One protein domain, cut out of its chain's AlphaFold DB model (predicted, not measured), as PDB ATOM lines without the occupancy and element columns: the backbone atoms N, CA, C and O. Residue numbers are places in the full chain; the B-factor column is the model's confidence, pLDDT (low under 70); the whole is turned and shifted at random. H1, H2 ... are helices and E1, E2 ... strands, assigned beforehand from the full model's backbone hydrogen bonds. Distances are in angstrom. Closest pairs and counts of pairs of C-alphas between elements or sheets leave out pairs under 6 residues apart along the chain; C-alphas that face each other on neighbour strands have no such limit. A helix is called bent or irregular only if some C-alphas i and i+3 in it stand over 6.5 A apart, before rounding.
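Overview. This is residues 17 to 105 of the 105 residues of an uncharacterized protein of Oryza meyeriana var. granulata (UniProt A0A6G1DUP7). A long helix, H1, sticks out as an arm with residues 17 to 30 from a small body in which H2 packs over one face of a three-stranded sheet. The loop of the E2 and E3 hairpin lies at the far end from the arm's tip. The 89 printed residues hold two named helices and three named strands, in the order H1, E1, H2, E2, E3; the sheet runs E1, E3, E2, antiparallel, and the class is mixed. The whole is loose, with a radius of gyration of the C-alphas of 15.7 A, and elongated, spanning 58 by 33 by 20 A.

Along the chain. H1, residues 17 to 42, begins at C-alpha (55.943, 30.330, 17.220) and is 37.3 A long. It has a kink of 32 degrees near residue 34 and is irregular, but only just: C-alphas 34 and 37 are 6.8 A apart. E1 is residues 50 to 52. H2, residues 61 to 73, is 18.2 A long. E2, residues 79 to 85, is 18.3 A long, and E3, residues 97 to 103, 19.1 A, ending at C-alpha (53.758, 32.772, -23.867).

Arrangement. E3 is the inner strand of the sheet, which is only just strongly twisted, with C-alphas up to 4.1 A off its plane. Across E1 and E3, N 51 and O 101 are 3.0 A apart; across the hairpin E2 and E3, N 82 and O 100 are 2.8 A apart, both within hydrogen-bond range. E1, H2 and E2 form a split strand-helix-strand unit, two strands running the same way with E3 between them, its crossover right-handed. H2 is on the sheet in two layers, helix on one face, at a height over the sheet of 6.7 A. It lies over E2, where the C-alphas of Ser 68 and Gly 79 are closest, 4.0 A. H1 touches H2 with residues 31 to 42 alone, closest at the C-alphas of Ala 42 and Ala 70, 5.1 A, at a steep tilt of 51 degrees; it only grazes the sheet, with residues 38 to 42. In H2 every O i to N i+4 pair is within hydrogen-bond range, in H1 17 of 22.

Size, cuts and confidence. The C-alphas of Ile 17 and Ser 90 are the two farthest apart, 58.7 A. The printed part has no cut; the link from E2 to E3 is long, with 11 residues. The mean pLDDT of the printed part is 74.3, and residues 27 to 45 and 86 to 97 are under 70.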
ATOM      1  N   ILE A  17      54.937  30.825  18.174       76.38
ATOM      2  CA  ILE A  17      55.943  30.330  17.220       76.38
ATOM      3  C   ILE A  17      55.445  29.114  16.415       76.38
ATOM      4  O   ILE A  17      55.511  29.172  15.187       76.38
ATOM      5  N   PRO A  18      54.919  28.030  17.030       79.00
ATOM      6  CA  PRO A  18      54.425  26.891  16.256       79.00
ATOM      7  C   PRO A  18      53.224  27.272  15.380       79.00
ATOM      8  O   PRO A  18      53.124  26.805  14.250       79.00
ATOM      9  N   LEU A  19      52.354  28.169  15.855       80.75
ATOM     10  CA  LEU A  19      51.211  28.657  15.084       80.75
ATOM     11  C   LEU A  19      51.657  29.468  13.854       80.75
ATOM     12  O   LEU A  19      51.162  29.236  12.754       80.75
ATOM     13  N   LEU A  20      52.626  30.372  14.022       82.56
ATOM     14  CA  LEU A  20      53.229  31.141  12.929       82.56
ATOM     15  C   LEU A  20      53.875  30.234  11.881       82.56
ATOM     16  O   LEU A  20      53.687  30.463  10.689       82.56
ATOM     17  N   LEU A  21      54.591  29.192  12.312       81.69
ATOM     18  CA  LEU A  21      55.196  28.214  11.406       81.69
ATOM     19  C   LEU A  21      54.136  27.454  10.603       81.69
ATOM     20  O   LEU A  21      54.286  27.313   9.392       81.69
ATOM     21  N   ILE A  22      53.046  27.022  11.243       81.31
ATOM     22  CA  ILE A  22      51.935  26.348  10.554       81.31
ATOM     23  C   ILE A  22      51.307  27.280   9.512       81.31
ATOM     24  O   ILE A  22      51.114  26.869   8.370       81.31
ATOM     25  N   ILE A  23      51.044  28.543   9.864       80.88
ATOM     26  CA  ILE A  23      50.495  29.535   8.925       80.88
ATOM     27  C   ILE A  23      51.442  29.734   7.733       80.88
ATOM     28  O   ILE A  23      50.986  29.757   6.590       80.88
ATOM     29  N   LEU A  24      52.754  29.822   7.978       81.06
ATOM     30  CA  LEU A  24      53.754  29.967   6.919       81.06
ATOM     31  C   LEU A  24      53.769  28.759   5.973       81.06
ATOM     32  O   LEU A  24      53.795  28.932   4.755       81.06
ATOM     33  N   VAL A  25      53.727  27.543   6.525       77.00
ATOM     34  CA  VAL A  25      53.719  26.295   5.748       77.00
ATOM     35  C   VAL A  25      52.444  26.181   4.914       77.00
ATOM     36  O   VAL A  25      52.521  25.847   3.733       77.00
ATOM     37  N   VAL A  26      51.281  26.508   5.482       71.19
ATOM     38  CA  VAL A  26      49.998  26.491   4.760       71.19
ATOM     39  C   VAL A  26      49.989  27.528   3.635       71.19
ATOM     40  O   VAL A  26      49.577  27.218   2.515       71.19
ATOM     41  N   ALA A  27      50.496  28.737   3.890       67.44
ATOM     42  CA  ALA A  27      50.629  29.767   2.866       67.44
ATOM     43  C   ALA A  27      51.551  29.301   1.725       67.44
ATOM     44  O   ALA A  27      51.149  29.344   0.561       67.44
ATOM     45  N   ALA A  28      52.732  28.768   2.044       64.50
ATOM     46  CA  ALA A  28      53.657  28.234   1.046       64.50
ATOM     47  C   ALA A  28      53.023  27.093   0.227       64.50
ATOM     48  O   ALA A  28      53.033  27.138  -1.003       64.50
ATOM     49  N   ALA A  29      52.378  26.123   0.882       60.03
ATOM     50  CA  ALA A  29      51.704  25.014   0.206       60.03
ATOM     51  C   ALA A  29      50.601  25.496  -0.752       60.03
ATOM     52  O   ALA A  29      50.493  24.995  -1.871       60.03
ATOM     53  N   SER A  30      49.829  26.514  -0.358       58.94
ATOM     54  CA  SER A  30      48.788  27.090  -1.215       58.94
ATOM     55  C   SER A  30      49.362  27.762  -2.470       58.94
ATOM     56  O   SER A  30      48.811  27.605  -3.558       58.94
ATOM     57  N   THR A  31      50.508  28.439  -2.354       57.44
ATOM     58  CA  THR A  31      51.192  29.047  -3.508       57.44
ATOM     59  C   THR A  31      51.807  28.007  -4.446       57.44
ATOM     60  O   THR A  31      51.750  28.172  -5.666       57.44
ATOM     61  N   VAL A  32      52.326  26.905  -3.893       56.34
ATOM     62  CA  VAL A  32      52.880  25.785  -4.666       56.34
ATOM     63  C   VAL A  32      51.772  25.055  -5.420       56.34
ATOM     64  O   VAL A  32      51.897  24.861  -6.624       56.34
ATOM     65  N   ALA A  33      50.648  24.729  -4.773       56.09
ATOM     66  CA  ALA A  33      49.511  24.086  -5.439       56.09
ATOM     67  C   ALA A  33      48.939  24.951  -6.579       56.09
ATOM     68  O   ALA A  33      48.608  24.446  -7.650       56.09
ATOM     69  N   ARG A  34      48.907  26.274  -6.384       55.75
ATOM     70  CA  ARG A  34      48.514  27.254  -7.410       55.75
ATOM     71  C   ARG A  34      49.536  27.464  -8.520       55.75
ATOM     72  O   ARG A  34      49.227  28.193  -9.449       55.75
ATOM     73  N   SER A  35      50.719  26.864  -8.442       55.59
ATOM     74  CA  SER A  35      51.756  26.953  -9.483       55.59
ATOM     75  C   SER A  35      52.135  25.578 -10.046       55.59
ATOM     76  O   SER A  35      52.777  25.496 -11.088       55.59
ATOM     77  N   ALA A  36      51.705  24.492  -9.396       61.00
ATOM     78  CA  ALA A  36      51.964  23.118  -9.814       61.00
ATOM     79  C   ALA A  36      51.362  22.810 -11.189       61.00
ATOM     80  O   ALA A  36      51.981  22.108 -11.982       61.00
ATOM     81  N   TRP A  37      50.212  23.411 -11.514       67.31
ATOM     82  CA  TRP A  37      49.597  23.266 -12.833       67.31
ATOM     83  C   TRP A  37      50.466  23.812 -13.962       67.31
ATOM     84  O   TRP A  37      50.229  23.458 -15.103       67.31
ATOM     85  N   VAL A  38      51.467  24.652 -13.687       64.38
ATOM     86  CA  VAL A  38      52.295  25.236 -14.746       64.38
ATOM     87  C   VAL A  38      53.481  24.336 -15.129       64.38
ATOM     88  O   VAL A  38      54.001  24.456 -16.236       64.38
ATOM     89  N   GLY A  39      53.883  23.398 -14.261       57.09
ATOM     90  CA  GLY A  39      55.030  22.508 -14.496       57.09
ATOM     91  C   GLY A  39      54.816  21.525 -15.652       57.09
ATOM     92  O   GLY A  39      55.691  21.384 -16.503       57.09
ATOM     93  N   ASP A  40      53.631  20.918 -15.737       59.47
ATOM     94  CA  ASP A  40      53.256  20.048 -16.862       59.47
ATOM     95  C   ASP A  40      52.950  20.843 -18.148       59.47
ATOM     96  O   ASP A  40      53.058  20.311 -19.251       59.47
ATOM     97  N   TYR A  41      52.602  22.130 -18.021       54.94
ATOM     98  CA  TYR A  41      52.274  23.013 -19.147       54.94
ATOM     99  C   TYR A  41      53.508  23.594 -19.831       54.94
ATOM    100  O   TYR A  41      53.515  23.734 -21.049       54.94
ATOM    101  N   ALA A  42      54.545  23.966 -19.079       49.91
ATOM    102  CA  ALA A  42      55.691  24.670 -19.641       49.91
ATOM    103  C   ALA A  42      56.311  23.875 -20.808       49.91
ATOM    104  O   ALA A  42      56.426  24.381 -21.920       49.91
ATOM    105  N   SER A  43      56.590  22.595 -20.606       49.50
ATOM    106  CA  SER A  43      57.418  21.797 -21.512       49.50
ATOM    107  C   SER A  43      56.880  21.599 -22.942       49.50
ATOM    108  O   SER A  43      57.630  21.117 -23.787       49.50
ATOM    109  N   ASN A  44      55.615  21.928 -23.235       56.84
ATOM    110  CA  ASN A  44      54.943  21.524 -24.479       56.84
ATOM    111  C   ASN A  44      54.498  22.674 -25.401       56.84
ATOM    112  O   ASN A  44      53.810  22.415 -26.389       56.84
ATOM    113  N   HIS A  45      54.851  23.930 -25.103       66.44
ATOM    114  CA  HIS A  45      54.279  25.086 -25.805       66.44
ATOM    115  C   HIS A  45      55.327  26.077 -26.309       66.44
ATOM    116  O   HIS A  45      56.270  26.442 -25.604       66.44
ATOM    117  N   GLY A  46      55.145  26.519 -27.555       74.56
ATOM    118  CA  GLY A  46      56.047  27.437 -28.238       74.56
ATOM    119  C   GLY A  46      55.812  28.903 -27.872       74.56
ATOM    120  O   GLY A  46      54.757  29.314 -27.384       74.56
ATOM    121  N   CYS A  47      56.802  29.749 -28.157       86.75
ATOM    122  CA  CYS A  47      56.653  31.184 -27.956       86.75
ATOM    123  C   CYS A  47      55.642  31.785 -28.953       86.75
ATOM    124  O   CYS A  47      55.744  31.617 -30.173       86.75
ATOM    125  N   GLY A  48      54.698  32.570 -28.437       86.75
ATOM    126  CA  GLY A  48      53.579  33.153 -29.179       86.75
ATOM    127  C   GLY A  48      52.303  32.312 -29.144       86.75
ATOM    128  O   GLY A  48      51.323  32.705 -29.774       86.75
ATOM    129  N   GLU A  49      52.297  31.183 -28.438       83.50
ATOM    130  CA  GLU A  49      51.118  30.331 -28.302       83.50
ATOM    131  C   GLU A  49      50.295  30.688 -27.062       83.50
ATOM    132  O   GLU A  49      50.819  31.146 -26.041       83.50
ATOM    133  N   THR A  50      48.981  30.476 -27.166       83.12
ATOM    134  CA  THR A  50      48.047  30.577 -26.044       83.12
ATOM    135  C   THR A  50      47.442  29.217 -25.781       83.12
ATOM    136  O   THR A  50      46.890  28.600 -26.689       83.12
ATOM    137  N   VAL A  51      47.487  28.785 -24.528       77.69
ATOM    138  CA  VAL A  51      47.023  27.458 -24.129       77.69
ATOM    139  C   VAL A  51      45.964  27.613 -23.062       77.69
ATOM    140  O   VAL A  51      46.118  28.428 -22.151       77.69
ATOM    141  N   ALA A  52      44.887  26.840 -23.176       79.12
ATOM    142  CA  ALA A  52      43.819  26.827 -22.190       79.12
ATOM    143  C   ALA A  52      44.345  26.329 -20.841       79.12
ATOM    144  O   ALA A  52      44.845  25.220 -20.740       79.12
ATOM    145  N   ALA A  53      44.209  27.154 -19.813       79.06
ATOM    146  CA  ALA A  53      44.625  26.900 -18.452       79.06
ATOM    147  C   ALA A  53      43.617  27.551 -17.499       79.06
ATOM    148  O   ALA A  53      43.652  28.760 -17.263       79.06
ATOM    149  N   GLU A  54      42.723  26.739 -16.937       77.75
ATOM    150  CA  GLU A  54      41.611  27.194 -16.084       77.75
ATOM    151  C   GLU A  54      42.066  27.972 -14.844       77.75
ATOM    152  O   GLU A  54      41.360  28.855 -14.363       77.75
ATOM    153  N   LEU A  55      43.262  27.659 -14.340       79.69
ATOM    154  CA  LEU A  55      43.851  28.284 -13.154       79.69
ATOM    155  C   LEU A  55      44.609  29.584 -13.474       79.69
ATOM    156  O   LEU A  55      45.049  30.279 -12.560       79.69
ATOM    157  N   CYS A  56      44.745  29.945 -14.755       84.50
ATOM    158  CA  CYS A  56      45.409  31.171 -15.186       84.50
ATOM    159  C   CYS A  56      44.454  32.372 -15.085       84.50
ATOM    160  O   CYS A  56      43.961  32.891 -16.087       84.50
ATOM    161  N   ASP A  57      44.148  32.814 -13.866       85.62
ATOM    162  CA  ASP A  57      43.319  34.000 -13.654       85.62
ATOM    163  C   ASP A  57      44.118  35.292 -13.944       85.62
ATOM    164  O   ASP A  57      45.126  35.547 -13.280       85.62
ATOM    165  N   PRO A  58      43.702  36.140 -14.910       87.06
ATOM    166  CA  PRO A  58      44.391  37.398 -15.205       87.06
ATOM    167  C   PRO A  58      44.333  38.420 -14.063       87.06
ATOM    168  O   PRO A  58      45.194  39.298 -14.002       87.06
ATOM    169  N   GLY A  59      43.349  38.318 -13.170       86.69
ATOM    170  CA  GLY A  59      43.237  39.107 -11.948       86.69
ATOM    171  C   GLY A  59      44.084  38.570 -10.793       86.69
ATOM    172  O   GLY A  59      44.327  39.308  -9.839       86.69
ATOM    173  N   GLU A  60      44.585  37.332 -10.868       86.00
ATOM    174  CA  GLU A  60      45.432  36.758  -9.826       86.00
ATOM    175  C   GLU A  60      46.928  36.945 -10.166       86.00
ATOM    176  O   GLU A  60      47.460  36.318 -11.088       86.00
ATOM    177  N   PRO A  61      47.672  37.792  -9.423       87.12
ATOM    178  CA  PRO A  61      49.070  38.087  -9.741       87.12
ATOM    179  C   PRO A  61      49.980  36.863  -9.582       87.12
ATOM    180  O   PRO A  61      50.985  36.755 -10.282       87.12
ATOM    181  N   ALA A  62      49.628  35.933  -8.689       82.75
ATOM    182  CA  ALA A  62      50.356  34.681  -8.511       82.75
ATOM    183  C   ALA A  62      50.243  33.783  -9.753       82.75
ATOM    184  O   ALA A  62      51.261  33.294 -10.233       82.75
ATOM    185  N   ALA A  63      49.041  33.645 -10.322       84.56
ATOM    186  CA  ALA A  63      48.818  32.872 -11.543       84.56
ATOM    187  C   ALA A  63      49.560  33.479 -12.745       84.56
ATOM    188  O   ALA A  63      50.237  32.768 -13.488       84.56
ATOM    189  N   ASN A  64      49.512  34.809 -12.888       87.75
ATOM    190  CA  ASN A  64      50.280  35.524 -13.909       87.75
ATOM    191  C   ASN A  64      51.788  35.306 -13.772       87.75
ATOM    192  O   ASN A  64      52.466  35.082 -14.773       87.75
ATOM    193  N   ARG A  65      52.319  35.373 -12.544       87.50
ATOM    194  CA  ARG A  65      53.742  35.136 -12.295       87.50
ATOM    195  C   ARG A  65      54.121  33.697 -12.628       87.50
ATOM    196  O   ARG A  65      55.091  33.502 -13.342       87.50
ATOM    197  N   ALA A  66      53.316  32.724 -12.213       84.81
ATOM    198  CA  ALA A  66      53.574  31.317 -12.498       84.81
ATOM    199  C   ALA A  66      53.581  31.031 -14.016       84.81
ATOM    200  O   ALA A  66      54.522  30.422 -14.520       84.81
ATOM    201  N   CYS A  67      52.601  31.557 -14.765       86.75
ATOM    202  CA  CYS A  67      52.583  31.521 -16.236       86.75
ATOM    203  C   CYS A  67      53.823  32.204 -16.840       86.75
ATOM    204  O   CYS A  67      54.442  31.681 -17.768       86.75
ATOM    205  N   SER A  68      54.223  33.357 -16.298       88.50
ATOM    206  CA  SER A  68      55.408  34.066 -16.768       88.50
ATOM    207  C   SER A  68      56.695  33.277 -16.554       88.50
ATOM    208  O   SER A  68      57.501  33.188 -17.479       88.50
ATOM    209  N   ASP A  69      56.879  32.704 -15.369       87.31
ATOM    210  CA  ASP A  69      58.072  31.944 -15.010       87.31
ATOM    211  C   ASP A  69      58.184  30.681 -15.867       87.31
ATOM    212  O   ASP A  69      59.236  30.417 -16.436       87.31
ATOM    213  N   ALA A  70      57.085  29.952 -16.063       82.69
ATOM    214  CA  ALA A  70      57.062  28.774 -16.925       82.69
ATOM    215  C   ALA A  70      57.445  29.078 -18.376       82.69
ATOM    216  O   ALA A  70      58.365  28.462 -18.909       82.69
ATOM    217  N   CYS A  71      56.804  30.072 -18.999       86.00
ATOM    218  CA  CYS A  71      57.166  30.491 -20.353       86.00
ATOM    219  C   CYS A  71      58.632  30.955 -20.426       86.00
ATOM    220  O   CYS A  71      59.304  30.719 -21.426       86.00
ATOM    221  N   HIS A  72      59.142  31.606 -19.377       87.12
ATOM    222  CA  HIS A  72      60.540  32.021 -19.307       87.12
ATOM    223  C   HIS A  72      61.493  30.818 -19.232       87.12
ATOM    224  O   HIS A  72      62.486  30.786 -19.958       87.12
ATOM    225  N   TYR A  73      61.179  29.799 -18.426       83.00
ATOM    226  CA  TYR A  73      61.974  28.567 -18.348       83.00
ATOM    227  C   TYR A  73      61.960  27.748 -19.647       83.00
ATOM    228  O   TYR A  73      62.915  27.023 -19.906       83.00
ATOM    229  N   ASN A  74      60.957  27.936 -20.509       80.31
ATOM    230  CA  ASN A  74      60.934  27.379 -21.868       80.31
ATOM    231  C   ASN A  74      61.747  28.173 -22.902       80.31
ATOM    232  O   ASN A  74      61.777  27.800 -24.073       80.31
ATOM    233  N   GLY A  75      62.366  29.292 -22.515       86.69
ATOM    234  CA  GLY A  75      63.130  30.147 -23.428       86.69
ATOM    235  C   GLY A  75      62.314  31.238 -24.135       86.69
ATOM    236  O   GLY A  75      62.813  31.852 -25.077       86.69
ATOM    237  N   CYS A  76      61.087  31.517 -23.690       88.31
ATOM    238  CA  CYS A  76      60.279  32.640 -24.179       88.31
ATOM    239  C   CYS A  76      60.487  33.908 -23.324       88.31
ATOM    240  O   CYS A  76      61.095  33.867 -22.254       88.31
ATOM    241  N   ARG A  77      59.919  35.060 -23.718       91.12
ATOM    242  CA  ARG A  77      59.975  36.322 -22.931       91.12
ATOM    243  C   ARG A  77      59.007  36.346 -21.735       91.12
ATOM    244  O   ARG A  77      58.408  37.378 -21.394       91.12
ATOM    245  N   GLY A  78      58.790  35.189 -21.125       88.56
ATOM    246  CA  GLY A  78      57.725  34.959 -20.160       88.56
ATOM    247  C   GLY A  78      56.336  34.966 -20.802       88.56
ATOM    248  O   GLY A  78      56.179  34.806 -22.011       88.56
ATOM    249  N   GLY A  79      55.311  35.163 -19.986       89.25
ATOM    250  CA  GLY A  79      53.923  34.920 -20.363       89.25
ATOM    251  C   GLY A  79      52.931  35.694 -19.509       89.25
ATOM    252  O   GLY A  79      53.310  36.387 -18.563       89.25
ATOM    253  N   ARG A  80      51.657  35.630 -19.893       90.88
ATOM    254  CA  ARG A  80      50.555  36.289 -19.183       90.88
ATOM    255  C   ARG A  80      49.276  35.465 -19.262       90.88
ATOM    256  O   ARG A  80      48.971  34.900 -20.310       90.88
ATOM    257  N   CYS A  81      48.502  35.479 -18.182       89.88
ATOM    258  CA  CYS A  81      47.149  34.955 -18.182       89.88
ATOM    259  C   CYS A  81      46.209  35.835 -19.006       89.88
ATOM    260  O   CYS A  81      46.188  37.060 -18.877       89.88
ATOM    261  N   VAL A  82      45.418  35.199 -19.857       89.25
ATOM    262  CA  VAL A  82      44.457  35.825 -20.756       89.25
ATOM    263  C   VAL A  82      43.115  35.113 -20.657       89.25
ATOM    264  O   VAL A  82      43.034  33.922 -20.355       89.25
ATOM    265  N   LEU A  83      42.046  35.856 -20.914       88.75
ATOM    266  CA  LEU A  83      40.719  35.286 -21.097       88.75
ATOM    267  C   LEU A  83      40.596  34.792 -22.539       88.75
ATOM    268  O   LEU A  83      40.867  35.532 -23.483       88.75
ATOM    269  N   LEU A  84      40.191  33.539 -22.690       81.12
ATOM    270  CA  LEU A  84      39.880  32.892 -23.954       81.12
ATOM    271  C   LEU A  84      38.359  32.864 -24.108       81.12
ATOM    272  O   LEU A  84      37.652  32.189 -23.361       81.12
ATOM    273  N   LEU A  85      37.845  33.602 -25.084       70.88
ATOM    274  CA  LEU A  85      36.450  33.489 -25.493       70.88
ATOM    275  C   LEU A  85      36.355  32.389 -26.545       70.88
ATOM    276  O   LEU A  85      36.779  32.587 -27.682       70.88
ATOM    277  N   TYR A  86      35.816  31.231 -26.162       61.12
ATOM    278  CA  TYR A  86      35.474  30.200 -27.133       61.12
ATOM    279  C   TYR A  86      34.077  30.503 -27.683       61.12
ATOM    280  O   TYR A  86      33.068  30.327 -26.997       61.12
ATOM    281  N   LEU A  87      34.022  30.995 -28.920       50.31
ATOM    282  CA  LEU A  87      32.809  30.965 -29.730       50.31
ATOM    283  C   LEU A  87      32.690  29.515 -30.210       50.31
ATOM    284  O   LEU A  87      33.533  29.063 -30.976       50.31
ATOM    285  N   GLY A  88      31.751  28.760 -29.640       48.12
ATOM    286  CA  GLY A  88      31.617  27.324 -29.888       48.12
ATOM    287  C   GLY A  88      31.548  26.995 -31.378       48.12
ATOM    288  O   GLY A  88      30.797  27.627 -32.120       48.12
ATOM    289  N   ASP A  89      32.327  25.998 -31.792       45.97
ATOM    290  CA  ASP A  89      32.132  25.323 -33.072       45.97
ATOM    291  C   ASP A  89      30.814  24.528 -33.030       45.97
ATOM    292  O   ASP A  89      30.318  24.186 -31.954       45.97
ATOM    293  N   SER A  90      30.231  24.287 -34.200       50.44
ATOM    294  CA  SER A  90      28.788  24.134 -34.470       50.44
ATOM    295  C   SER A  90      28.045  22.912 -33.873       50.44
ATOM    296  O   SER A  90      27.014  22.523 -34.412       50.44
ATOM    297  N   ASP A  91      28.492  22.329 -32.756       50.16
ATOM    298  CA  ASP A  91      27.975  21.057 -32.207       50.16
ATOM    299  C   ASP A  91      27.324  21.164 -30.806       50.16
ATOM    300  O   ASP A  91      27.212  20.195 -30.059       50.16
ATOM    301  N   GLY A  92      26.839  22.350 -30.420       48.56
ATOM    302  CA  GLY A  92      25.884  22.466 -29.303       48.56
ATOM    303  C   GLY A  92      26.462  22.397 -27.880       48.56
ATOM    304  O   GLY A  92      25.722  22.128 -26.934       48.56
ATOM    305  N   GLY A  93      27.751  22.690 -27.689       47.72
ATOM    306  CA  GLY A  93      28.364  22.883 -26.367       47.72
ATOM    307  C   GLY A  93      28.604  24.365 -26.073       47.72
ATOM    308  O   GLY A  93      29.398  25.002 -26.755       47.72
ATOM    309  N   GLY A  94      27.904  24.920 -25.079       47.72
ATOM    310  CA  GLY A  94      27.848  26.355 -24.777       47.72
ATOM    311  C   GLY A  94      29.197  27.086 -24.749       47.72
ATOM    312  O   GLY A  94      30.160  26.635 -24.130       47.72
ATOM    313  N   GLY A  95      29.234  28.256 -25.396       52.78
ATOM    314  CA  GLY A  95      30.370  29.175 -25.355       52.78
ATOM    315  C   GLY A  95      30.703  29.562 -23.917       52.78
ATOM    316  O   GLY A  95      29.901  30.192 -23.228       52.78
ATOM    317  N   GLY A  96      31.880  29.146 -23.458       60.91
ATOM    318  CA  GLY A  96      32.384  29.406 -22.117       60.91
ATOM    319  C   GLY A  96      33.569  30.361 -22.150       60.91
ATOM    320  O   GLY A  96      34.393  30.330 -23.066       60.91
ATOM    321  N   ILE A  97      33.672  31.194 -21.117       65.94
ATOM    322  CA  ILE A  97      34.894  31.943 -20.837       65.94
ATOM    323  C   ILE A  97      35.910  30.936 -20.299       65.94
ATOM    324  O   ILE A  97      35.819  30.499 -19.153       65.94
ATOM    325  N   ARG A  98      36.864  30.554 -21.143       75.50
ATOM    326  CA  ARG A  98      38.043  29.789 -20.742       75.50
ATOM    327  C   ARG A  98      39.134  30.772 -20.336       75.50
ATOM    328  O   ARG A  98      39.124  31.945 -20.711       75.50
ATOM    329  N   ARG A  99      40.099  30.308 -19.560       85.12
ATOM    330  CA  ARG A  99      41.310  31.075 -19.247       85.12
ATOM    331  C   ARG A  99      42.493  30.394 -19.893       85.12
ATOM    332  O   ARG A  99      42.419  29.208 -20.200       85.12
ATOM    333  N   GLY A 100      43.559  31.135 -20.141       86.06
ATOM    334  CA  GLY A 100      44.747  30.582 -20.763       86.06
ATOM    335  C   GLY A 100      46.014  31.330 -20.412       86.06
ATOM    336  O   GLY A 100      45.968  32.492 -20.025       86.06
ATOM    337  N   CYS A 101      47.147  30.658 -20.561       86.38
ATOM    338  CA  CYS A 101      48.470  31.261 -20.471       86.38
ATOM    339  C   CYS A 101      48.977  31.527 -21.892       86.38
ATOM    340  O   CYS A 101      48.990  30.622 -22.726       86.38
ATOM    341  N   HIS A 102      49.357  32.771 -22.179       89.06
ATOM    342  CA  HIS A 102      49.962  33.171 -23.447       89.06
ATOM    343  C   HIS A 102      51.461  33.415 -23.259       89.06
ATOM    344  O   HIS A 102      51.842  34.369 -22.568       89.06
ATOM    345  N   CYS A 103      52.306  32.588 -23.878       88.81
ATOM    346  CA  CYS A 103      53.758  32.772 -23.867       88.81
ATOM    347  C   CYS A 103      54.169  33.783 -24.941       88.81
ATOM    348  O   CYS A 103      53.780  33.664 -26.098       88.81
ATOM    349  N   ARG A 104      54.983  34.780 -24.592       89.62
ATOM    350  CA  ARG A 104      55.399  35.853 -25.512       89.62
ATOM    351  C   ARG A 104      56.701  35.498 -26.233       89.62
ATOM    352  O   ARG A 104      57.615  34.964 -25.612       89.62
ATOM    353  N   ARG A 105      56.795  35.841 -27.520       87.19
ATOM    354  CA  ARG A 105      58.056  35.801 -28.289       87.19
ATOM    355  C   ARG A 105      59.032  36.885 -27.845       87.19
ATOM    356  O   ARG A 105      58.554  37.939 -27.376       87.19
TER     357      ARG A 105